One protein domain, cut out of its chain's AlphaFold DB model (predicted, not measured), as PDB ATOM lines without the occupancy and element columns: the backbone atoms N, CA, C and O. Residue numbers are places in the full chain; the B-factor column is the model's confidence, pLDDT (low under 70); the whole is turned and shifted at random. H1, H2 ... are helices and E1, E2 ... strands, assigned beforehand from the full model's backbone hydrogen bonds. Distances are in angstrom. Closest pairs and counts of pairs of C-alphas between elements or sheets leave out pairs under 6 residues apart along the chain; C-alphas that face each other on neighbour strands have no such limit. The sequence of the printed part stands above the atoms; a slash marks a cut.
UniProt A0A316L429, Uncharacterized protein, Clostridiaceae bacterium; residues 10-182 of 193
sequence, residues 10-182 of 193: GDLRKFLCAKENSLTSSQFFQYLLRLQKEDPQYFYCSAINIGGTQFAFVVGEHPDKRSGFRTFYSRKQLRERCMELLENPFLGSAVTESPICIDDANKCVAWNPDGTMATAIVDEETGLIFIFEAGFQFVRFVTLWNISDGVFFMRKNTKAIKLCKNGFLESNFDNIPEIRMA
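AT A GLANCE: This is residues 10 to 182 of the 193 residues of an uncharacterized protein of Clostridiaceae bacterium (UniProt A0A316L429). A strongly twisted sheet of six strands makes the middle layer, curled round H4 and H5 on one face, with H1, H2 and H3 over the other face. The hairpin E3 and E4 packs on H1, and E8 and E10 make a small parallel pair at the outside. The printed part has 173 residues with five named helices and ten named strands, in the order H1 H2 E1 E2 H3 H4 H5 E3 E4 E5 E6 E7 E8 E9 E10, and its class is mixed, helices and strands. The large sheet, mixed, has the order E1 E2 E7 E6 E5 E9. The whole is compact and rounded, with a radius of gyration of the C-alphas of 15.4 A and spans of 41 by 36 by 30 A.

HOW THE PARTS SIT: H1, residues 10 to 22, and H2, residues 25 to 38, are close but not clearly touching, at a steep tilt of 40 degrees, opposite ways; their closest C-alphas, of Glu 20 and Phe 28, are 6.1 A apart. H2 is over the hairpin E1, residues 43 to 50, and E2, residues 53 to 60, at a height over the sheet of 9.2 A; N 46 and O 57 are 3.0 A apart. H3, residues 61 to 70, is on the same face, its Pro 63 and Thr 143 of E7, residues 138 to 146, being the closest C-alphas at 4.4 A. H1 is over E7, height 10.3 A. E2 and E7 are parallel, N 58 to O 139 2.8 A. H4, residues 75 to 87, and H5, residues 89 to 96, are on the other face from H1 and H2, making three layers, helices on both faces of a sheet; they touch only at the corner, C-alphas of Leu 86 and Gly 92 4.2 A apart. In the hairpin E3, residues 100 to 102, and E4, residues 108 to 110, N 101 and O 109 are 3.0 A apart; Cys 17 of H1 and Cys 101 have the closest C-alphas, 5.4 A. E5, residues 118 to 123, E6, residues 128 to 134, and E7 form a meander, each strand the antiparallel neighbour of the one before: N 121 to O 130 is 2.8 A, N 131 to O 143 2.9 A. E9, residues 158 to 163, is parallel to E5, N 161 to O 120 2.9 A. E8, residues 152 to 154, and E10, residues 179 to 181, are parallel, N 154 to O 180 2.8 A. Each O i to N i+4 pair is within hydrogen-bond range in H1, H2, H4 and H5, and 4 of 6 in H3.

IN THESE COORDINATES: H1 begins at C-alpha 10 (234.029, 179.101, 330.575), and E10 ends at C-alpha 181 (244.161, 194.171, 321.909). H2 is 20.1 A long, E1 21.0 A, E2 22.1 A and E7 24.7 A; E1 bends by 53 degrees at residue 47.

THE WHOLE: The C-alphas of Ala 105 and Asn 166, the two farthest apart, are 44.6 A apart. The printed part has no cut. The link E9 to E10, residues 164 to 178, is long. Mean pLDDT of the printed part is 92.2; residue 10 is under 70.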
ATOM      1  N   GLY A  10     233.234 179.369 329.375       61.56
ATOM      2  CA  GLY A  10     234.029 179.101 330.575       61.56
ATOM      3  C   GLY A  10     233.781 177.723 331.185       61.56
ATOM      4  O   GLY A  10     234.735 177.080 331.621       61.56
ATOM      5  N   ASP A  11     232.540 177.238 331.147       78.75
ATOM      6  CA  ASP A  11     232.153 175.982 331.793       78.75
ATOM      7  C   ASP A  11     232.874 174.784 331.165       78.75
ATOM      8  O   ASP A  11     233.429 173.949 331.879       78.75
ATOM      9  N   LEU A  12     232.949 174.733 329.829       86.88
ATOM     10  CA  LEU A  12     233.649 173.648 329.136       86.88
ATOM     11  C   LEU A  12     235.168 173.721 329.346       86.88
ATOM     12  O   LEU A  12     235.812 172.685 329.454       86.88
ATOM     13  N   ARG A  13     235.749 174.921 329.465       91.50
ATOM     14  CA  ARG A  13     237.195 175.078 329.696       91.50
ATOM     15  C   ARG A  13     237.566 174.470 331.045       91.50
ATOM     16  O   ARG A  13     238.419 173.592 331.123       91.50
ATOM     17  N   LYS A  14     236.869 174.906 332.096       91.19
ATOM     18  CA  LYS A  14     237.090 174.427 333.460       91.19
ATOM     19  C   LYS A  14     236.864 172.928 333.576       91.19
ATOM     20  O   LYS A  14     237.643 172.239 334.225       91.19
ATOM     21  N   PHE A  15     235.820 172.428 332.927       90.81
ATOM     22  CA  PHE A  15     235.522 171.007 332.890       90.81
ATOM     23  C   PHE A  15     236.637 170.178 332.248       90.81
ATOM     24  O   PHE A  15     237.057 169.190 332.847       90.81
ATOM     25  N   LEU A  16     237.124 170.575 331.066       94.38
ATOM     26  CA  LEU A  16     238.187 169.850 330.367       94.38
ATOM     27  C   LEU A  16     239.469 169.819 331.205       94.38
ATOM     28  O   LEU A  16     239.964 168.731 331.475       94.38
ATOM     29  N   CYS A  17     239.928 170.972 331.710       95.19
ATOM     30  CA  CYS A  17     241.124 171.040 332.558       95.19
ATOM     31  C   CYS A  17     240.970 170.216 333.849       95.19
ATOM     32  O   CYS A  17     241.884 169.495 334.236       95.19
ATOM     33  N   ALA A  18     239.809 170.281 334.514       93.38
ATOM     34  CA  ALA A  18     239.567 169.501 335.727       93.38
ATOM     35  C   ALA A  18     239.584 167.991 335.450       93.38
ATOM     36  O   ALA A  18     240.109 167.218 336.250       93.38
ATOM     37  N   LYS A  19     239.001 167.560 334.323       93.81
ATOM     38  CA  LYS A  19     238.944 166.143 333.955       93.81
ATOM     39  C   LYS A  19     240.297 165.610 333.524       93.81
ATOM     40  O   LYS A  19     240.671 164.557 334.029       93.81
ATOM     41  N   GLU A  20     241.026 166.351 332.697       95.25
ATOM     42  CA  GLU A  20     242.399 166.038 332.295       95.25
ATOM     43  C   GLU A  20     243.327 165.870 333.510       95.25
ATOM     44  O   GLU A  20     244.083 164.909 333.564       95.25
ATOM     45  N   ASN A  21     243.203 166.719 334.538       91.94
ATOM     46  CA  ASN A  21     244.008 166.604 335.763       91.94
ATOM     47  C   ASN A  21     243.634 165.393 336.646       91.94
ATOM     48  O   ASN A  21     244.438 164.919 337.442       91.94
ATOM     49  N   SER A  22     242.390 164.911 336.552       92.19
ATOM     50  CA  SER A  22     241.855 163.856 337.432       92.19
ATOM     51  C   SER A  22     241.858 162.451 336.826       92.19
ATOM     52  O   SER A  22     241.602 161.480 337.538       92.19
ATOM     53  N   LEU A  23     242.073 162.335 335.516       93.00
ATOM     54  CA  LEU A  23     241.947 161.090 334.765       93.00
ATOM     55  C   LEU A  23     243.261 160.760 334.063       93.00
ATOM     56  O   LEU A  23     243.985 161.641 333.615       93.00
ATOM     57  N   THR A  24     243.538 159.469 333.890       94.50
ATOM     58  CA  THR A  24     244.565 159.046 332.927       94.50
ATOM     59  C   THR A  24     244.148 159.436 331.509       94.50
ATOM     60  O   THR A  24     242.954 159.571 331.232       94.50
ATOM     61  N   SER A  25     245.101 159.518 330.578       91.25
ATOM     62  CA  SER A  25     244.806 159.882 329.186       91.25
ATOM     63  C   SER A  25     243.714 158.994 328.587       91.25
ATOM     64  O   SER A  25     242.701 159.486 328.104       91.25
ATOM     65  N   SER A  26     243.843 157.670 328.713       93.12
ATOM     66  CA  SER A  26     242.837 156.730 328.199       93.12
ATOM     67  C   SER A  26     241.441 156.994 328.782       93.12
ATOM     68  O   SER A  26     240.461 157.078 328.041       93.12
ATOM     69  N   GLN A  27     241.341 157.208 330.098       95.31
ATOM     70  CA  GLN A  27     240.067 157.525 330.749       95.31
ATOM     71  C   GLN A  27     239.497 158.866 330.279       95.31
ATOM     72  O   GLN A  27     238.288 158.966 330.073       95.31
ATOM     73  N   PHE A  28     240.346 159.878 330.090       95.38
ATOM     74  CA  PHE A  28     239.940 161.186 329.595       95.38
ATOM     75  C   PHE A  28     239.344 161.086 328.184       95.38
ATOM     76  O   PHE A  28     238.198 161.485 327.980       95.38
ATOM     77  N   PHE A  29     240.041 160.447 327.240       94.50
ATOM     78  CA  PHE A  29     239.530 160.239 325.879       94.50
ATOM     79  C   PHE A  29     238.222 159.432 325.862       94.50
ATOM     80  O   PHE A  29     237.254 159.835 325.214       94.50
ATOM     81  N   GLN A  30     238.147 158.324 326.609       93.88
ATOM     82  CA  GLN A  30     236.917 157.524 326.712       93.88
ATOM     83  C   GLN A  30     235.748 158.336 327.274       93.88
ATOM     84  O   GLN A  30     234.606 158.205 326.826       93.88
ATOM     85  N   TYR A  31     236.033 159.210 328.235       93.50
ATOM     86  CA  TYR A  31     235.039 160.089 328.814       93.50
ATOM     87  C   TYR A  31     234.512 161.111 327.795       93.50
ATOM     88  O   TYR A  31     233.297 161.254 327.670       93.50
ATOM     89  N   LEU A  32     235.376 161.748 326.996       95.06
ATOM     90  CA  LEU A  32     234.938 162.668 325.935       95.06
ATOM     91  C   LEU A  32     234.098 161.963 324.856       95.06
ATOM     92  O   LEU A  32     233.070 162.489 324.429       95.06
ATOM     93  N   LEU A  33     234.478 160.745 324.459       93.62
ATOM     94  CA  LEU A  33     233.693 159.943 323.512       93.62
ATOM     95  C   LEU A  33     232.306 159.600 324.065       93.62
ATOM     96  O   LEU A  33     231.323 159.589 323.321       93.62
ATOM     97  N   ARG A  34     232.204 159.335 325.370       92.25
ATOM     98  CA  ARG A  34     230.918 159.128 326.040       92.25
ATOM     99  C   ARG A  34     230.066 160.399 326.028       92.25
ATOM    100  O   ARG A  34     228.884 160.299 325.719       92.25
ATOM    101  N   LEU A  35     230.652 161.569 326.292       90.19
ATOM    102  CA  LEU A  35     229.929 162.847 326.220       90.19
ATOM    103  C   LEU A  35     229.357 163.101 324.827       90.19
ATOM    104  O   LEU A  35     228.196 163.472 324.720       90.19
ATOM    105  N   GLN A  36     230.124 162.841 323.765       92.50
ATOM    106  CA  GLN A  36     229.605 162.967 322.399       92.50
ATOM    107  C   GLN A  36     228.427 162.020 322.137       92.50
ATOM    108  O   GLN A  36     227.491 162.391 321.438       92.50
ATOM    109  N   LYS A  37     228.455 160.792 322.672       90.56
ATOM    110  CA  LYS A  37     227.334 159.847 322.521       90.56
ATOM    111  C   LYS A  37     226.088 160.306 323.278       90.56
ATOM    112  O   LYS A  37     224.981 160.083 322.799       90.56
ATOM    113  N   GLU A  38     226.270 160.907 324.451       89.25
ATOM    114  CA  GLU A  38     225.175 161.388 325.301       89.25
ATOM    115  C   GLU A  38     224.607 162.740 324.825       89.25
ATOM    116  O   GLU A  38     223.409 162.972 324.983       89.25
ATOM    117  N   ASP A  39     225.425 163.605 324.214       86.94
ATOM    118  CA  ASP A  39     225.032 164.931 323.716       86.94
ATOM    119  C   ASP A  39     225.630 165.267 322.324       86.94
ATOM    120  O   ASP A  39     226.416 166.209 322.171       86.94
ATOM    121  N   PRO A  40     225.258 164.524 321.265       87.00
ATOM    122  CA  PRO A  40     225.843 164.687 319.929       87.00
ATOM    123  C   PRO A  40     225.465 166.008 319.240       87.00
ATOM    124  O   PRO A  40     226.062 166.379 318.228       87.00
ATOM    125  N   GLN A  41     224.450 166.716 319.744       83.62
ATOM    126  CA  GLN A  41     223.983 167.974 319.161       83.62
ATOM    127  C   GLN A  41     224.841 169.168 319.597       83.62
ATOM    128  O   GLN A  41     225.004 170.116 318.816       83.62
ATOM    129  N   TYR A  42     225.363 169.122 320.824       83.56
ATOM    130  CA  TYR A  42     226.029 170.246 321.488       83.56
ATOM    131  C   TYR A  42     227.472 169.950 321.905       83.56
ATOM    132  O   TYR A  42     228.173 170.854 322.374       83.56
ATOM    133  N   PHE A  43     227.929 168.713 321.711       89.94
ATOM    134  CA  PHE A  43     229.291 168.292 321.978       89.94
ATOM    135  C   PHE A  43     229.835 167.442 320.828       89.94
ATOM    136  O   PHE A  43     229.221 166.469 320.390       89.94
ATOM    137  N   TYR A  44     231.019 167.806 320.349       92.94
ATOM    138  CA  TYR A  44     231.764 167.057 319.349       92.94
ATOM    139  C   TYR A  44     233.201 166.847 319.824       92.94
ATOM    140  O   TYR A  44     233.818 167.741 320.402       92.94
ATOM    141  N   CYS A  45     233.721 165.657 319.564       94.62
ATOM    142  CA  CYS A  45     235.057 165.209 319.882       94.62
ATOM    143  C   CYS A  45     235.579 164.317 318.749       94.62
ATOM    144  O   CYS A  45     234.927 163.353 318.348       94.62
ATOM    145  N   SER A  46     236.793 164.593 318.286       95.06
ATOM    146  CA  SER A  46     237.539 163.717 317.380       95.06
ATOM    147  C   SER A  46     238.981 163.586 317.850       95.06
ATOM    148  O   SER A  46     239.470 164.433 318.593       95.06
ATOM    149  N   ALA A  47     239.670 162.533 317.425       95.31
ATOM    150  CA  ALA A  47     241.121 162.498 317.529       95.31
ATOM    151  C   ALA A  47     241.729 163.389 316.436       95.31
ATOM    152  O   ALA A  47     241.213 163.430 315.319       95.31
ATOM    153  N   ILE A  48     242.824 164.071 316.762       96.31
ATOM    154  CA  ILE A  48     243.659 164.815 315.817       96.31
ATOM    155  C   ILE A  48     245.132 164.562 316.143       96.31
ATOM    156  O   ILE A  48     245.480 164.360 317.309       96.31
ATOM    157  N   ASN A  49     245.992 164.535 315.127       95.25
ATOM    158  CA  ASN A  49     247.438 164.439 315.310       95.25
ATOM    159  C   ASN A  49     248.070 165.809 315.054       95.25
ATOM    160  O   ASN A  49     247.918 166.364 313.972       95.25
ATOM    161  N   ILE A  50     248.769 166.340 316.054       95.69
ATOM    162  CA  ILE A  50     249.452 167.629 315.992       95.69
ATOM    163  C   ILE A  50     250.914 167.389 316.353       95.69
ATOM    164  O   ILE A  50     251.223 166.954 317.463       95.69
ATOM    165  N   GLY A  51     251.820 167.629 315.403       88.38
ATOM    166  CA  GLY A  51     253.260 167.455 315.625       88.38
ATOM    167  C   GLY A  51     253.657 166.044 316.082       88.38
ATOM    168  O   GLY A  51     254.563 165.895 316.897       88.38
ATOM    169  N   GLY A  52     252.952 165.004 315.623       89.25
ATOM    170  CA  GLY A  52     253.191 163.612 316.021       89.25
ATOM    171  C   GLY A  52     252.512 163.194 317.330       89.25
ATOM    172  O   GLY A  52     252.557 162.016 317.681       89.25
ATOM    173  N   THR A  53     251.857 164.119 318.036       92.38
ATOM    174  CA  THR A  53     251.149 163.854 319.295       92.38
ATOM    175  C   THR A  53     249.643 163.810 319.058       92.38
ATOM    176  O   THR A  53     249.081 164.648 318.354       92.38
ATOM    177  N   GLN A  54     248.965 162.821 319.643       94.38
ATOM    178  CA  GLN A  54     247.514 162.696 319.542       94.38
ATOM    179  C   GLN A  54     246.817 163.574 320.587       94.38
ATOM    180  O   GLN A  54     247.060 163.435 321.784       94.38
ATOM    181  N   PHE A  55     245.891 164.415 320.129       97.25
ATOM    182  CA  PHE A  55     245.023 165.244 320.961       97.25
ATOM    183  C   PHE A  55     243.549 164.910 320.716       97.25
ATOM    184  O   PHE A  55     243.160 164.424 319.651       97.25
ATOM    185  N   ALA A  56     242.705 165.213 321.699       97.44
ATOM    186  CA  ALA A  56     241.264 165.303 321.509       97.44
ATOM    187  C   ALA A  56     240.904 166.689 320.956       97.44
ATOM    188  O   ALA A  56     241.043 167.689 321.656       97.44
ATOM    189  N   PHE A  57     240.405 166.763 319.726       97.56
ATOM    190  CA  PHE A  57     239.785 167.972 319.197       97.56
ATOM    191  C   PHE A  57     238.345 168.085 319.703       97.56
ATOM    192  O   PHE A  57     237.509 167.248 319.368       97.56
ATOM    193  N   VAL A  58     238.051 169.114 320.499       96.38
ATOM    194  CA  VAL A  58     236.767 169.301 321.186       96.38
ATOM    195  C   VAL A  58     236.046 170.552 320.687       96.38
ATOM    196  O   VAL A  58     236.603 171.650 320.649       96.38
ATOM    197  N   VAL A  59     234.757 170.417 320.387       93.25
ATOM    198  CA  VAL A  59     233.866 171.533 320.053       93.25
ATOM    199  C   VAL A  59     232.627 171.470 320.940       93.25
ATOM    200  O   VAL A  59     231.936 170.455 320.994       93.25
ATOM    201  N   GLY A  60     232.357 172.562 321.653       89.31
ATOM    202  CA  GLY A  60     231.123 172.729 322.422       89.31
ATOM    203  C   GLY A  60     230.062 173.518 321.656       89.31
ATOM    204  O   GLY A  60     230.291 173.999 320.551       89.31
ATOM    205  N   GLU A  61     228.919 173.751 322.289       86.00
ATOM    206  CA  GLU A  61     227.786 174.451 321.674       86.00
ATOM    207  C   GLU A  61     228.072 175.911 321.287       86.00
ATOM    208  O   GLU A  61     227.514 176.437 320.324       86.00
ATOM    209  N   HIS A  62     228.923 176.603 322.048       84.44
ATOM    210  CA  HIS A  62     229.155 178.034 321.862       84.44
ATOM    211  C   HIS A  62     229.634 178.431 320.449       84.44
ATOM    212  O   HIS A  62     228.997 179.301 319.846       84.44
ATOM    213  N   PRO A  63     230.725 177.858 319.903       80.81
ATOM    214  CA  PRO A  63     231.144 178.147 318.532       80.81
ATOM    215  C   PRO A  63     230.062 177.794 317.502       80.81
ATOM    216  O   PRO A  63     229.864 178.565 316.567       80.81
ATOM    217  N   ASP A  64     229.302 176.712 317.710       80.06
ATOM    218  CA  ASP A  64     228.206 176.299 316.822       80.06
ATOM    219  C   ASP A  64     227.019 177.280 316.839       80.06
ATOM    220  O   ASP A  64     226.356 177.479 315.822       80.06
ATOM    221  N   LYS A  65     226.739 177.927 317.977       80.94
ATOM    222  CA  LYS A  65     225.771 179.033 318.047       80.94
ATOM    223  C   LYS A  65     226.305 180.277 317.342       80.94
ATOM    224  O   LYS A  65     225.544 180.980 316.690       80.94
ATOM    225  N   ARG A  66     227.600 180.579 317.487       77.06
ATOM    226  CA  ARG A  66     228.227 181.769 316.887       77.06
ATOM    227  C   ARG A  66     228.365 181.668 315.376       77.06
ATOM    228  O   ARG A  66     228.223 182.696 314.720       77.06
ATOM    229  N   SER A  67     228.609 180.477 314.836       77.88
ATOM    230  CA  SER A  67     228.729 180.267 313.393       77.88
ATOM    231  C   SER A  67     227.467 180.679 312.646       77.88
ATOM    232  O   SER A  67     227.568 181.449 311.699       77.88
ATOM    233  N   GLY A  68     226.286 180.303 313.148       72.06
ATOM    234  CA  GLY A  68     225.001 180.657 312.533       72.06
ATOM    235  C   GLY A  68     224.717 182.162 312.428       72.06
ATOM    236  O   GLY A  68     223.854 182.555 311.653       72.06
ATOM    237  N   PHE A  69     225.439 183.008 313.172       72.38
ATOM    238  CA  PHE A  69     225.312 184.470 313.097       72.38
ATOM    239  C   PHE A  69     226.455 185.157 312.352       72.38
ATOM    240  O   PHE A  69     226.368 186.354 312.108       72.38
ATOM    241  N   ARG A  70     227.553 184.446 312.074       79.31
ATOM    242  CA  ARG A  70     228.816 185.056 311.627       79.31
ATOM    243  C   ARG A  70     229.300 184.534 310.292       79.31
ATOM    244  O   ARG A  70     230.176 185.138 309.689       79.31
ATOM    245  N   THR A  71     228.779 183.407 309.831       84.88
ATOM    246  CA  THR A  71     229.234 182.800 308.589       84.88
ATOM    247  C   THR A  71     228.152 181.941 307.944       84.88
ATOM    248  O   THR A  71     227.213 181.499 308.601       84.88
ATOM    249  N   PHE A  72     228.310 181.694 306.646       86.69
ATOM    250  CA  PHE A  72     227.495 180.764 305.870       86.69
ATOM    251  C   PHE A  72     228.043 179.326 305.891       86.69
ATOM    252  O   PHE A  72     227.410 178.431 305.333       86.69
ATOM    253  N   TYR A  73     229.193 179.076 306.534       87.31
ATOM    254  CA  TYR A  73     229.727 177.721 306.673       87.31
ATOM    255  C   TYR A  73     228.864 176.864 307.606       87.31
ATOM    256  O   TYR A  73     228.490 177.264 308.712       87.31
ATOM    257  N   SER A  74     228.610 175.628 307.181       90.19
ATOM    258  CA  SER A  74     228.007 174.603 308.028       90.19
ATOM    259  C   SER A  74     228.929 174.219 309.191       90.19
ATOM    260  O   SER A  74     230.152 174.370 309.133       90.19
ATOM    261  N   ARG A  75     228.355 173.626 310.248       88.75
ATOM    262  CA  ARG A  75     229.129 173.094 311.389       88.75
ATOM    263  C   ARG A  75     230.197 172.096 310.943       88.75
ATOM    264  O   ARG A  75     231.282 172.074 311.510       88.75
ATOM    265  N   LYS A  76     229.886 171.277 309.934       91.00
ATOM    266  CA  LYS A  76     230.814 170.295 309.372       91.00
ATOM    267  C   LYS A  76     232.009 170.990 308.712       91.00
ATOM    268  O   LYS A  76     233.130 170.715 309.116       91.00
ATOM    269  N   GLN A  77     231.758 171.949 307.818       93.62
ATOM    270  CA  GLN A  77     232.815 172.713 307.139       93.62
ATOM    271  C   GLN A  77     233.724 173.453 308.124       93.62
ATOM    272  O   GLN A  77     234.936 173.458 307.960       93.62
ATOM    273  N   LEU A  78     233.160 174.040 309.186       93.56
ATOM    274  CA  LEU A  78     233.970 174.701 310.212       93.56
ATOM    275  C   LEU A  78     234.850 173.720 310.986       93.56
ATOM    276  O   LEU A  78     235.990 174.044 311.295       93.56
ATOM    277  N   ARG A  79     234.338 172.529 311.310       94.06
ATOM    278  CA  ARG A  79     235.123 171.496 312.002       94.06
ATOM    279  C   ARG A  79     236.233 170.957 311.105       94.06
ATOM    280  O   ARG A  79     237.349 170.824 311.584       94.06
ATOM    281  N   GLU A  80     235.936 170.698 309.832       95.50
ATOM    282  CA  GLU A  80     236.927 170.295 308.824       95.50
ATOM    283  C   GLU A  80     238.027 171.350 308.703       95.50
ATOM    284  O   GLU A  80     239.194 171.026 308.901       95.50
ATOM    285  N   ARG A  81     237.659 172.629 308.558       96.31
ATOM    286  CA  ARG A  81     238.643 173.714 308.491       96.31
ATOM    287  C   ARG A  81     239.471 173.853 309.768       96.31
ATOM    288  O   ARG A  81     240.674 174.066 309.696       96.31
ATOM    289  N   CYS A  82     238.862 173.711 310.945       97.19
ATOM    290  CA  CYS A  82     239.610 173.693 312.204       97.19
ATOM    291  C   CYS A  82     240.647 172.565 312.234       97.19
ATOM    292  O   CYS A  82     241.759 172.791 312.700       97.19
ATOM    293  N   MET A  83     240.292 171.367 311.761       96.50
ATOM    294  CA  MET A  83     241.227 170.241 311.711       96.50
ATOM    295  C   MET A  83     242.357 170.510 310.712       96.50
ATOM    296  O   MET A  83     243.509 170.380 311.099       96.50
ATOM    297  N   GLU A  84     242.057 171.006 309.508       96.44
ATOM    298  CA  GLU A  84     243.075 171.409 308.519       96.44
ATOM    299  C   GLU A  84     244.067 172.440 309.086       96.44
ATOM    300  O   GLU A  84     245.281 172.309 308.925       96.44
ATOM    301  N   LEU A  85     243.562 173.463 309.789       97.50
ATOM    302  CA  LEU A  85     244.401 174.481 310.427       97.50
ATOM    303  C   LEU A  85     245.287 173.887 311.528       97.50
ATOM    304  O   LEU A  85     246.434 174.298 311.669       97.50
ATOM    305  N   LEU A  86     244.772 172.945 312.318       97.56
ATOM    306  CA  LEU A  86     245.515 172.315 313.412       97.56
ATOM    307  C   LEU A  86     246.497 171.236 312.930       97.56
ATOM    308  O   LEU A  86     247.495 170.989 313.602       97.56
ATOM    309  N   GLU A  87     246.240 170.609 311.782       95.06
ATOM    310  CA  GLU A  87     247.146 169.648 311.141       95.06
ATOM    311  C   GLU A  87     248.348 170.332 310.474       95.06
ATOM    312  O   GLU A  87     249.392 169.701 310.297       95.06
ATOM    313  N   ASN A  88     248.255 171.631 310.158       94.94
ATOM    314  CA  ASN A  88     249.428 172.422 309.798       94.94
ATOM    315  C   ASN A  88     250.424 172.418 310.979       94.94
ATOM    316  O   ASN A  88     250.086 172.938 312.045       94.94
ATOM    317  N   PRO A  89     251.658 171.896 310.814       92.94
ATOM    318  CA  PRO A  89     252.578 171.696 311.933       92.94
ATOM    319  C   PRO A  89     252.876 172.966 312.728       92.94
ATOM    320  O   PRO A  89     252.950 172.919 313.948       92.94
ATOM    321  N   PHE A  90     253.000 174.114 312.063       94.88
ATOM    322  CA  PHE A  90     253.330 175.373 312.727       94.88
ATOM    323  C   PHE A  90     252.139 175.940 313.502       94.88
ATOM    324  O   PHE A  90     252.293 176.368 314.644       94.88
ATOM    325  N   LEU A  91     250.945 175.917 312.905       96.75
ATOM    326  CA  LEU A  91     249.727 176.400 313.557       96.75
ATOM    327  C   LEU A  91     249.305 175.482 314.704       96.75
ATOM    328  O   LEU A  91     249.015 175.960 315.799       96.75
ATOM    329  N   GLY A  92     249.316 174.170 314.474       96.81
ATOM    330  CA  GLY A  92     249.030 173.168 315.487       96.81
ATOM    331  C   GLY A  92     249.990 173.267 316.669       96.81
ATOM    332  O   GLY A  92     249.534 173.407 317.804       96.81
ATOM    333  N   SER A  93     251.305 173.297 316.414       95.50
ATOM    334  CA  SER A  93     252.307 173.484 317.471       95.50
ATOM    335  C   SER A  93     252.105 174.795 318.219       95.50
ATOM    336  O   SER A  93     252.102 174.780 319.448       95.50
ATOM    337  N   ALA A  94     251.832 175.899 317.518       95.56
ATOM    338  CA  ALA A  94     251.514 177.157 318.175       95.56
ATOM    339  C   ALA A  94     250.255 177.047 319.050       95.56
ATOM    340  O   ALA A  94     250.200 177.613 320.133       95.56
ATOM    341  N   VAL A  95     249.221 176.312 318.659       97.19
ATOM    342  CA  VAL A  95     248.061 176.112 319.542       97.19
ATOM    343  C   VAL A  95     248.440 175.299 320.785       97.19
ATOM    344  O   VAL A  95     248.058 175.674 321.892       97.19
ATOM    345  N   THR A  96     249.212 174.223 320.626       97.06
ATOM    346  CA  THR A  96     249.497 173.264 321.707       97.06
ATOM    347  C   THR A  96     250.665 173.639 322.622       97.06
ATOM    348  O   THR A  96     250.753 173.109 323.725       97.06
ATOM    349  N   GLU A  97     251.555 174.551 322.217       95.12
ATOM    350  CA  GLU A  97     252.719 174.951 323.028       95.12
ATOM    351  C   GLU A  97     252.345 175.780 324.264       95.12
ATOM    352  O   GLU A  97     253.172 175.937 325.157       95.12
ATOM    353  N   SER A  98     251.116 176.305 324.329       93.38
ATOM    354  CA  SER A  98     250.609 177.141 325.424       93.38
ATOM    355  C   SER A  98     249.445 176.454 326.156       93.38
ATOM    356  O   SER A  98     248.306 176.930 326.063       93.38
ATOM    357  N   PRO A  99     249.680 175.323 326.855       96.31
ATOM    358  CA  PRO A  99     248.603 174.599 327.507       96.31
ATOM    359  C   PRO A  99     248.016 175.393 328.679       96.31
ATOM    360  O   PRO A  99     248.704 176.142 329.378       96.31
ATOM    361  N   ILE A 100     246.723 175.195 328.918       96.31
ATOM    362  CA  ILE A 100     246.007 175.691 330.091       96.31
ATOM    363  C   ILE A 100     245.726 174.550 331.065       96.31
ATOM    364  O   ILE A 100     245.346 173.449 330.672       96.31
ATOM    365  N   CYS A 101     245.854 174.832 332.356       94.88
ATOM    366  CA  CYS A 101     245.604 173.871 333.426       94.88
ATOM    367  C   CYS A 101     244.672 174.464 334.486       94.88
ATOM    368  O   CYS A 101     244.248 175.619 334.388       94.88
ATOM    369  N   ILE A 102     244.316 173.655 335.484       93.56
ATOM    370  CA  ILE A 102     243.560 174.106 336.651       93.56
ATOM    371  C   ILE A 102     244.513 174.301 337.832       93.56
ATOM    372  O   ILE A 102     245.326 173.424 338.105       93.56
ATOM    373  N   ASP A 103     244.431 175.449 338.503       92.06
ATOM    374  CA  ASP A 103     245.208 175.728 339.714       92.06
ATOM    375  C   ASP A 103     244.526 175.175 340.983       92.06
ATOM    376  O   ASP A 103     243.376 174.718 340.956       92.06
ATOM    377  N   ASP A 104     245.219 175.272 342.120       89.38
ATOM    378  CA  ASP A 104     244.705 174.855 343.434       89.38
ATOM    379  C   ASP A 104     243.455 175.645 343.867       89.38
ATOM    380  O   ASP A 104     242.638 175.169 344.658       89.38
ATOM    381  N   ALA A 105     243.261 176.849 343.319       90.19
ATOM    382  CA  ALA A 105     242.072 177.673 343.521       90.19
ATOM    383  C   ALA A 105     240.929 177.325 342.546       90.19
ATOM    384  O   ALA A 105     239.919 178.039 342.489       90.19
ATOM    385  N   ASN A 106     241.054 176.223 341.798       87.50
ATOM    386  CA  ASN A 106     240.066 175.724 340.850       87.50
ATOM    387  C   ASN A 106     239.764 176.727 339.712       87.50
ATOM    388  O   ASN A 106     238.614 176.857 339.255       87.50
ATOM    389  N   LYS A 107     240.788 177.471 339.276       90.88
ATOM    390  CA  LYS A 107     240.763 178.427 338.163       90.88
ATOM    391  C   LYS A 107     241.606 177.913 337.005       90.88
ATOM    392  O   LYS A 107     242.663 177.332 337.200       90.88
ATOM    393  N   CYS A 108     241.143 178.173 335.784       91.56
ATOM    394  CA  CYS A 108     241.956 177.916 334.602       91.56
ATOM    395  C   CYS A 108     243.041 178.982 334.477       91.56
ATOM    396  O   CYS A 108     242.715 180.172 334.400       91.56
ATOM    397  N   VAL A 109     244.293 178.552 334.395       94.44
ATOM    398  CA  VAL A 109     245.473 179.411 334.260       94.44
ATOM    399  C   VAL A 109     246.340 178.931 333.098       94.44
ATOM    400  O   VAL A 109     246.194 177.799 332.635       94.44
ATOM    401  N   ALA A 110     247.198 179.811 332.587       95.62
ATOM    402  CA  ALA A 110     248.253 179.398 331.670       95.62
ATOM    403  C   ALA A 110     249.252 178.517 332.426       95.62
ATOM    404  O   ALA A 110     249.617 178.841 333.556       95.62
ATOM    405  N   TRP A 111     249.695 177.428 331.802       94.38
ATOM    406  CA  TRP A 111     250.810 176.642 332.324       94.38
ATOM    407  C   TRP A 111     252.143 177.378 332.148       94.38
ATOM    408  O   TRP A 111     253.010 177.334 333.019       94.38
ATOM    409  N   ASN A 112     252.295 178.081 331.023       90.62
ATOM    410  CA  ASN A 112     253.533 178.766 330.684       90.62
ATOM    411  C   ASN A 112     253.655 180.141 331.367       90.62
ATOM    412  O   ASN A 112     252.650 180.842 331.540       90.62
ATOM    413  N   PRO A 113     254.889 180.593 331.673       88.06
ATOM    414  CA  PRO A 113     255.135 181.904 332.282       88.06
ATOM    415  C   PRO A 113     254.749 183.105 331.411       88.06
ATOM    416  O   PRO A 113     254.532 184.192 331.943       88.06
ATOM    417  N   ASP A 114     254.664 182.930 330.089       88.81
ATOM    418  CA  ASP A 114     254.238 183.977 329.147       88.81
ATOM    419  C   ASP A 114     252.763 184.377 329.336       88.81
ATOM    420  O   ASP A 114     252.306 185.394 328.813       88.81
ATOM    421  N   GLY A 115     252.019 183.586 330.113       91.12
ATOM    422  CA  GLY A 115     250.628 183.821 330.435       91.12
ATOM    423  C   GLY A 115     249.672 183.492 329.295       91.12
ATOM    424  O   GLY A 115     248.483 183.745 329.471       91.12
ATOM    425  N   THR A 116     250.131 182.943 328.165       93.12
ATOM    426  CA  THR A 116     249.283 182.649 327.000       93.12
ATOM    427  C   THR A 116     248.263 181.563 327.336       93.12
ATOM    428  O   THR A 116     248.605 180.493 327.827       93.12
ATOM    429  N   MET A 117     246.987 181.834 327.054       95.00
ATOM    430  CA  MET A 117     245.869 180.927 327.343       95.00
ATOM    431  C   MET A 117     245.070 180.516 326.106       95.00
ATOM    432  O   MET A 117     244.217 179.639 326.208       95.00
ATOM    433  N   ALA A 118     245.251 181.201 324.979       95.94
ATOM    434  CA  ALA A 118     244.511 180.947 323.752       95.94
ATOM    435  C   ALA A 118     245.303 181.419 322.528       95.94
ATOM    436  O   ALA A 118     246.150 182.311 322.626       95.94
ATOM    437  N   THR A 119     244.954 180.873 321.370       97.12
ATOM    438  CA  THR A 119     245.551 181.211 320.076       97.12
ATOM    439  C   THR A 119     244.447 181.603 319.105       97.12
ATOM    440  O   THR A 119     243.508 180.841 318.883       97.12
ATOM    441  N   ALA A 120     244.549 182.802 318.542       97.56
ATOM    442  CA  ALA A 120     243.721 183.291 317.457       97.56
ATOM    443  C   ALA A 120     244.431 183.039 316.124       97.56
ATOM    444  O   ALA A 120     245.524 183.554 315.904       97.56
ATOM    445  N   ILE A 121     243.805 182.269 315.241       98.12
ATOM    446  CA  ILE A 121     244.279 182.030 313.879       98.12
ATOM    447  C   ILE A 121     243.415 182.851 312.928       98.12
ATOM    448  O   ILE A 121     242.225 182.574 312.791       98.12
ATOM    449  N   VAL A 122     244.003 183.862 312.293       97.88
ATOM    450  CA  VAL A 122     243.383 184.601 311.186       97.88
ATOM    451  C   VAL A 122     243.598 183.794 309.914       97.88
ATOM    452  O   VAL A 122     244.728 183.625 309.471       97.88
ATOM    453  N   ASP A 123     242.520 183.285 309.340       97.69
ATOM    454  CA  ASP A 123     242.532 182.510 308.107       97.69
ATOM    455  C   ASP A 123     242.092 183.402 306.941       97.69
ATOM    456  O   ASP A 123     240.903 183.677 306.745       97.69
ATOM    457  N   GLU A 124     243.070 183.897 306.183       95.38
ATOM    458  CA  GLU A 124     242.832 184.854 305.101       95.38
ATOM    459  C   GLU A 124     242.057 184.241 303.924       95.38
ATOM    460  O   GLU A 124     241.406 184.963 303.163       95.38
ATOM    461  N   GLU A 125     242.099 182.915 303.769       94.38
ATOM    462  CA  GLU A 125     241.334 182.203 302.747       94.38
ATOM    463  C   GLU A 125     239.832 182.285 303.029       94.38
ATOM    464  O   GLU A 125     239.050 182.654 302.150       94.38
ATOM    465  N   THR A 126     239.428 181.991 304.266       94.56
ATOM    466  CA  THR A 126     238.011 181.957 304.650       94.56
ATOM    467  C   THR A 126     237.472 183.306 305.117       94.56
ATOM    468  O   THR A 126     236.254 183.477 305.190       94.56
ATOM    469  N   GLY A 127     238.350 184.262 305.433       95.12
ATOM    470  CA  GLY A 127     237.963 185.546 306.019       95.12
ATOM    471  C   GLY A 127     237.529 185.428 307.486       95.12
ATOM    472  O   GLY A 127     236.804 186.289 307.993       95.12
ATOM    473  N   LEU A 128     237.935 184.353 308.167       96.31
ATOM    474  CA  LEU A 128     237.542 184.053 309.540       96.31
ATOM    475  C   LEU A 128     238.732 184.090 310.493       96.31
ATOM    476  O   LEU A 128     239.872 183.837 310.127       96.31
ATOM    477  N   ILE A 129     238.435 184.353 311.759       97.06
ATOM    478  CA  ILE A 129     239.370 184.202 312.868       97.06
ATOM    479  C   ILE A 129     238.868 183.062 313.740       97.06
ATOM    480  O   ILE A 129     237.753 183.131 314.263       97.06
ATOM    481  N   PHE A 130     239.688 182.035 313.922       97.25
ATOM    482  CA  PHE A 130     239.402 180.873 314.756       97.25
ATOM    483  C   PHE A 130     240.145 180.994 316.081       97.25
ATOM    484  O   PHE A 130     241.345 181.250 316.100       97.25
ATOM    485  N   ILE A 131     239.445 180.813 317.199       96.62
ATOM    486  CA  ILE A 131     240.056 180.872 318.529       96.62
ATOM    487  C   ILE A 131     240.148 179.465 319.103       96.62
ATOM    488  O   ILE A 131     239.125 178.786 319.243       96.62
ATOM    489  N   PHE A 132     241.357 179.071 319.488       97.88
ATOM    490  CA  PHE A 132     241.660 177.779 320.084       97.88
ATOM    491  C   PHE A 132     242.234 177.921 321.492       97.88
ATOM    492  O   PHE A 132     242.905 178.898 321.821       97.88
ATOM    493  N   GLU A 133     241.976 176.908 322.307       97.31
ATOM    494  CA  GLU A 133     242.607 176.662 323.604       97.31
ATOM    495  C   GLU A 133     243.164 175.241 323.597       97.31
ATOM    496  O   GLU A 133     242.531 174.355 323.023       97.31
ATOM    497  N   ALA A 134     244.291 175.000 324.258       97.62
ATOM    498  CA  ALA A 134     244.861 173.663 324.392       97.62
ATOM    499  C   ALA A 134     245.055 173.298 325.863       97.62
ATOM    500  O   ALA A 134     245.473 174.135 326.653       97.62
ATOM    501  N   GLY A 135     244.746 172.058 326.230       97.19
ATOM    502  CA  GLY A 135     245.285 171.418 327.430       97.19
ATOM    503  C   GLY A 135     246.506 170.578 327.073       97.19
ATOM    504  O   GLY A 135     247.081 170.720 325.994       97.19
ATOM    505  N   PHE A 136     246.872 169.650 327.950       96.19
ATOM    506  CA  PHE A 136     247.955 168.703 327.666       96.19
ATOM    507  C   PHE A 136     247.547 167.590 326.688       96.19
ATOM    508  O   PHE A 136     248.404 166.947 326.091       96.19
ATOM    509  N   GLN A 137     246.247 167.334 326.543       96.44
ATOM    510  CA  GLN A 137     245.676 166.197 325.815       96.44
ATOM    511  C   GLN A 137     244.475 166.581 324.949       96.44
ATOM    512  O   GLN A 137     243.932 165.737 324.234       96.44
ATOM    513  N   PHE A 138     244.042 167.843 324.981       97.62
ATOM    514  CA  PHE A 138     242.964 168.340 324.132       97.62
ATOM    515  C   PHE A 138     243.326 169.654 323.444       97.62
ATOM    516  O   PHE A 138     244.074 170.468 323.974       97.62
ATOM    517  N   VAL A 139     242.698 169.891 322.298       98.00
ATOM    518  CA  VAL A 139     242.572 171.206 321.674       98.00
ATOM    519  C   VAL A 139     241.091 171.495 321.516       98.00
ATOM    520  O   VAL A 139     240.330 170.662 321.032       98.00
ATOM    521  N   ARG A 140     240.652 172.678 321.922       95.69
ATOM    522  CA  ARG A 140     239.253 173.075 321.874       95.69
ATOM    523  C   ARG A 140     239.053 174.269 320.956       95.69
ATOM    524  O   ARG A 140     239.690 175.303 321.132       95.69
ATOM    525  N   PHE A 141     238.066 174.172 320.069       96.00
ATOM    526  CA  PHE A 141     237.542 175.322 319.336       96.00
ATOM    527  C   PHE A 141     236.626 176.162 320.239       96.00
ATOM    528  O   PHE A 141     235.589 175.698 320.727       96.00
ATOM    529  N   VAL A 142     237.021 177.405 320.505       93.69
ATOM    530  CA  VAL A 142     236.374 178.285 321.490       93.69
ATOM    531  C   VAL A 142     235.267 179.115 320.855       93.69
ATOM    532  O   VAL A 142     234.155 179.200 321.382       93.69
ATOM    533  N   THR A 143     235.591 179.784 319.752       92.62
ATOM    534  CA  THR A 143     234.705 180.689 319.015       92.62
ATOM    535  C   THR A 143     235.344 181.046 317.676       92.62
ATOM    536  O   THR A 143     236.540 180.845 317.483       92.62
ATOM    537  N   LEU A 144     234.554 181.660 316.796       94.31
ATOM    538  CA  LEU A 144     235.043 182.320 315.589       94.31
ATOM    539  C   LEU A 144     234.593 183.779 315.489       94.31
ATOM    540  O   LEU A 144     233.632 184.185 316.156       94.31
ATOM    541  N   TRP A 145     235.264 184.546 314.639       94.25
ATOM    542  CA  TRP A 145     234.912 185.909 314.248       94.25
ATOM    543  C   TRP A 145     234.999 186.049 312.727       94.25
ATOM    544  O   TRP A 145     235.894 185.466 312.125       94.25
ATOM    545  N   ASN A 146     234.083 186.792 312.112       94.12
ATOM    546  CA  ASN A 146     234.160 187.110 310.691       94.12
ATOM    547  C   ASN A 146     234.799 188.486 310.525       94.12
ATOM    548  O   ASN A 146     234.327 189.459 311.108       94.12
ATOM    549  N   ILE A 147     235.876 188.569 309.747       92.69
ATOM    550  CA  ILE A 147     236.643 189.806 309.554       92.69
ATOM    551  C   ILE A 147     235.765 190.901 308.919       92.69
ATOM    552  O   ILE A 147     235.963 192.084 309.202       92.69
ATOM    553  N   SER A 148     234.735 190.536 308.141       90.06
ATOM    554  CA  SER A 148     233.771 191.504 307.595       90.06
ATOM    555  C   SER A 148     232.902 192.178 308.661       90.06
ATOM    556  O   SER A 148     232.375 193.258 308.411       90.06
ATOM    557  N   ASP A 149     232.767 191.578 309.849       88.31
ATOM    558  CA  ASP A 149     232.029 192.162 310.980       88.31
ATOM    559  C   ASP A 149     232.841 193.264 311.692       88.31
ATOM    560  O   ASP A 149     232.378 193.868 312.663       88.31
ATOM    561  N   GLY A 150     234.064 193.528 311.220       88.25
ATOM    562  CA  GLY A 150     234.987 194.518 311.753       88.25
ATOM    563  C   GLY A 150     236.125 193.897 312.560       88.25
ATOM    564  O   GLY A 150     236.391 192.698 312.506       88.25
ATOM    565  N   VAL A 151     236.814 194.747 313.323       89.19
ATOM    566  CA  VAL A 151     238.007 194.366 314.089       89.19
ATOM    567  C   VAL A 151     237.656 193.409 315.229       89.19
ATOM    568  O   VAL A 151     236.757 193.678 316.033       89.19
ATOM    569  N   PHE A 152     238.429 192.331 315.359       91.25
ATOM    570  CA  PHE A 152     238.340 191.438 316.504       91.25
ATOM    571  C   PHE A 152     239.140 191.981 317.689       91.25
ATOM    572  O   PHE A 152     240.364 192.105 317.645       91.25
ATOM    573  N   PHE A 153     238.441 192.270 318.786       90.62
ATOM    574  CA  PHE A 153     239.072 192.657 320.045       90.62
ATOM    575  C   PHE A 153     239.497 191.416 320.827       90.62
ATOM    576  O   PHE A 153     238.695 190.759 321.499       90.62
ATOM    577  N   MET A 154     240.783 191.110 320.736       87.88
ATOM    578  CA  MET A 154     241.405 189.973 321.381       87.88
ATOM    579  C   MET A 154     241.541 190.204 322.888       87.88
ATOM    580  O   MET A 154     241.895 191.290 323.354       87.88
ATOM    581  N   ARG A 155     241.232 189.166 323.675       86.94
ATOM    582  CA  ARG A 155     241.422 189.206 325.128       86.94
ATOM    583  C   ARG A 155     242.912 189.265 325.452       86.94
ATOM    584  O   ARG A 155     243.739 188.740 324.714       86.94
ATOM    585  N   LYS A 156     243.232 189.824 326.623       81.62
ATOM    586  CA  LYS A 156     244.557 189.642 327.229       81.62
ATOM    587  C   LYS A 156     244.885 188.148 327.279       81.62
ATOM    588  O   LYS A 156     243.969 187.347 327.478       81.62
ATOM    589  N   ASN A 157     246.161 187.807 327.108       90.94
ATOM    590  CA  ASN A 157     246.669 186.433 327.159       90.94
ATOM    591  C   ASN A 157     246.224 185.545 325.984       90.94
ATOM    592  O   ASN A 157     246.080 184.333 326.127       90.94
ATOM    593  N   THR A 158     245.961 186.143 324.827       93.50
ATOM    594  CA  THR A 158     245.742 185.412 323.575       93.50
ATOM    595  C   THR A 158     246.843 185.814 322.603       93.50
ATOM    596  O   THR A 158     247.153 187.000 322.514       93.50
ATOM    597  N   LYS A 159     247.436 184.851 321.898       94.38
ATOM    598  CA  LYS A 159     248.370 185.126 320.799       94.38
ATOM    599  C   LYS A 159     247.648 185.104 319.460       94.38
ATOM    600  O   LYS A 159     246.617 184.446 319.338       94.38
ATOM    601  N   ALA A 160     248.182 185.809 318.472       96.06
ATOM    602  CA  ALA A 160     247.612 185.899 317.136       96.06
ATOM    603  C   ALA A 160     248.603 185.379 316.096       96.06
ATOM    604  O   ALA A 160     249.786 185.700 316.162       96.06
ATOM    605  N   ILE A 161     248.108 184.592 315.144       97.44
ATOM    606  CA  ILE A 161     248.854 184.142 313.970       97.44
ATOM    607  C   ILE A 161     247.937 184.289 312.763       97.44
ATOM    608  O   ILE A 161     246.776 183.887 312.820       97.44
ATOM    609  N   LYS A 162     248.437 184.859 311.672       97.88
ATOM    610  CA  LYS A 162     247.721 184.953 310.403       97.88
ATOM    611  C   LYS A 162     248.288 183.949 309.409       97.88
ATOM    612  O   LYS A 162     249.483 183.952 309.135       97.88
ATOM    613  N   LEU A 163     247.409 183.113 308.865       97.81
ATOM    614  CA  LEU A 163     247.660 182.287 307.695       97.81
ATOM    615  C   LEU A 163     247.261 183.089 306.455       97.81
ATOM    616  O   LEU A 163     246.074 183.282 306.178       97.81
ATOM    617  N   CYS A 164     248.264 183.579 305.734       96.19
ATOM    618  CA  CYS A 164     248.073 184.306 304.487       96.19
ATOM    619  C   CYS A 164     247.699 183.349 303.346       96.19
ATOM    620  O   CYS A 164     248.071 182.174 303.354       96.19
ATOM    621  N   LYS A 165     247.031 183.857 302.304       93.88
ATOM    622  CA  LYS A 165     246.586 183.046 301.147       93.88
ATOM    623  C   LYS A 165     247.714 182.325 300.407       93.88
ATOM    624  O   LYS A 165     247.476 181.326 299.741       93.88
ATOM    625  N   ASN A 166     248.937 182.839 300.495       93.19
ATOM    626  CA  ASN A 166     250.131 182.232 299.904       93.19
ATOM    627  C   ASN A 166     250.789 181.168 300.809       93.19
ATOM    628  O   ASN A 166     251.874 180.694 300.484       93.19
ATOM    629  N   GLY A 167     250.177 180.827 301.947       91.81
ATOM    630  CA  GLY A 167     250.707 179.882 302.930       91.81
ATOM    631  C   GLY A 167     251.723 180.479 303.909       91.81
ATOM    632  O   GLY A 167     252.217 179.759 304.774       91.81
ATOM    633  N   PHE A 168     252.041 181.775 303.802       95.44
ATOM    634  CA  PHE A 168     252.905 182.454 304.768       95.44
ATOM    635  C   PHE A 168     252.210 182.590 306.128       95.44
ATOM    636  O   PHE A 168     251.009 182.860 306.194       95.44
ATOM    637  N   LEU A 169     252.984 182.432 307.202       96.69
ATOM    638  CA  LEU A 169     252.527 182.630 308.572       96.69
ATOM    639  C   LEU A 169     253.096 183.934 309.123       96.69
ATOM    640  O   LEU A 169     254.308 184.066 309.271       96.69
ATOM    641  N   GLU A 170     252.214 184.871 309.451       96.88
ATOM    642  CA  GLU A 170     252.565 186.119 310.123       96.88
ATOM    643  C   GLU A 170     252.207 186.016 311.610       96.88
ATOM    644  O   GLU A 170     251.051 185.797 311.967       96.88
ATOM    645  N   SER A 171     253.202 186.160 312.480       93.81
ATOM    646  CA  SER A 171     253.040 186.124 313.940       93.81
ATOM    647  C   SER A 171     253.378 187.459 314.604       93.81
ATOM    648  O   SER A 171     253.174 187.612 315.809       93.81
ATOM    649  N   ASN A 172     253.911 188.427 313.853       92.06
ATOM    650  CA  ASN A 172     254.089 189.781 314.340       92.06
ATOM    651  C   ASN A 172     252.722 190.462 314.428       92.06
ATOM    652  O   ASN A 172     252.079 190.742 313.418       92.06
ATOM    653  N   PHE A 173     252.297 190.747 315.658       88.38
ATOM    654  CA  PHE A 173     250.997 191.337 315.956       88.38
ATOM    655  C   PHE A 173     250.729 192.637 315.183       88.38
ATOM    656  O   PHE A 173     249.612 192.844 314.713       88.38
ATOM    657  N   ASP A 174     251.751 193.476 314.998       89.19
ATOM    658  CA  ASP A 174     251.616 194.764 314.306       89.19
ATOM    659  C   ASP A 174     251.250 194.605 312.818       89.19
ATOM    660  O   ASP A 174     250.702 195.525 312.208       89.19
ATOM    661  N   ASN A 175     251.484 193.418 312.250       93.44
ATOM    662  CA  ASN A 175     251.178 193.073 310.863       93.44
ATOM    663  C   ASN A 175     249.833 192.331 310.698       93.44
ATOM    664  O   ASN A 175     249.516 191.889 309.592       93.44
ATOM    665  N   ILE A 176     249.025 192.196 311.761       94.50
ATOM    666  CA  ILE A 176     247.717 191.511 311.744       94.50
ATOM    667  C   ILE A 176     246.592 192.535 312.008       94.50
ATOM    668  O   ILE A 176     246.070 192.623 313.125       94.50
ATOM    669  N   PRO A 177     246.201 193.352 311.007       93.06
ATOM    670  CA  PRO A 177     245.285 194.484 311.197       93.06
ATOM    671  C   PRO A 177     243.859 194.084 311.606       93.06
ATOM    672  O   PRO A 177     243.091 194.920 312.091       93.06
ATOM    673  N   GLU A 178     243.485 192.820 311.406       94.31
ATOM    674  CA  GLU A 178     242.176 192.268 311.747       94.31
ATOM    675  C   GLU A 178     241.979 192.113 313.265       94.31
ATOM    676  O   GLU A 178     240.842 192.001 313.739       94.31
ATOM    677  N   ILE A 179     243.073 192.135 314.035       92.44
ATOM    678  CA  ILE A 179     243.072 191.944 315.482       92.44
ATOM    679  C   ILE A 179     243.550 193.215 316.189       92.44
ATOM    680  O   ILE A 179     244.534 193.842 315.820       92.44
ATOM    681  N   ARG A 180     242.863 193.582 317.274       91.19
ATOM    682  CA  ARG A 180     243.344 194.584 318.235       91.19
ATOM    683  C   ARG A 180     243.295 194.037 319.645       91.19
ATOM    684  O   ARG A 180     242.384 193.288 319.997       91.19
ATOM    685  N   MET A 181     244.239 194.453 320.482       84.50
ATOM    686  CA  MET A 181     244.161 194.171 321.909       84.50
ATOM    687  C   MET A 181     242.961 194.906 322.498       84.50
ATOM    688  O   MET A 181     242.756 196.095 322.251       84.50
ATOM    689  N   ALA A 182     242.145 194.196 323.274       78.19
ATOM    690  CA  ALA A 182     241.111 194.835 324.064       78.19
ATOM    691  C   ALA A 182     241.776 195.683 325.162       78.19
ATOM    692  O   ALA A 182     242.071 195.188 326.257       78.19
TER     693      ALA A 182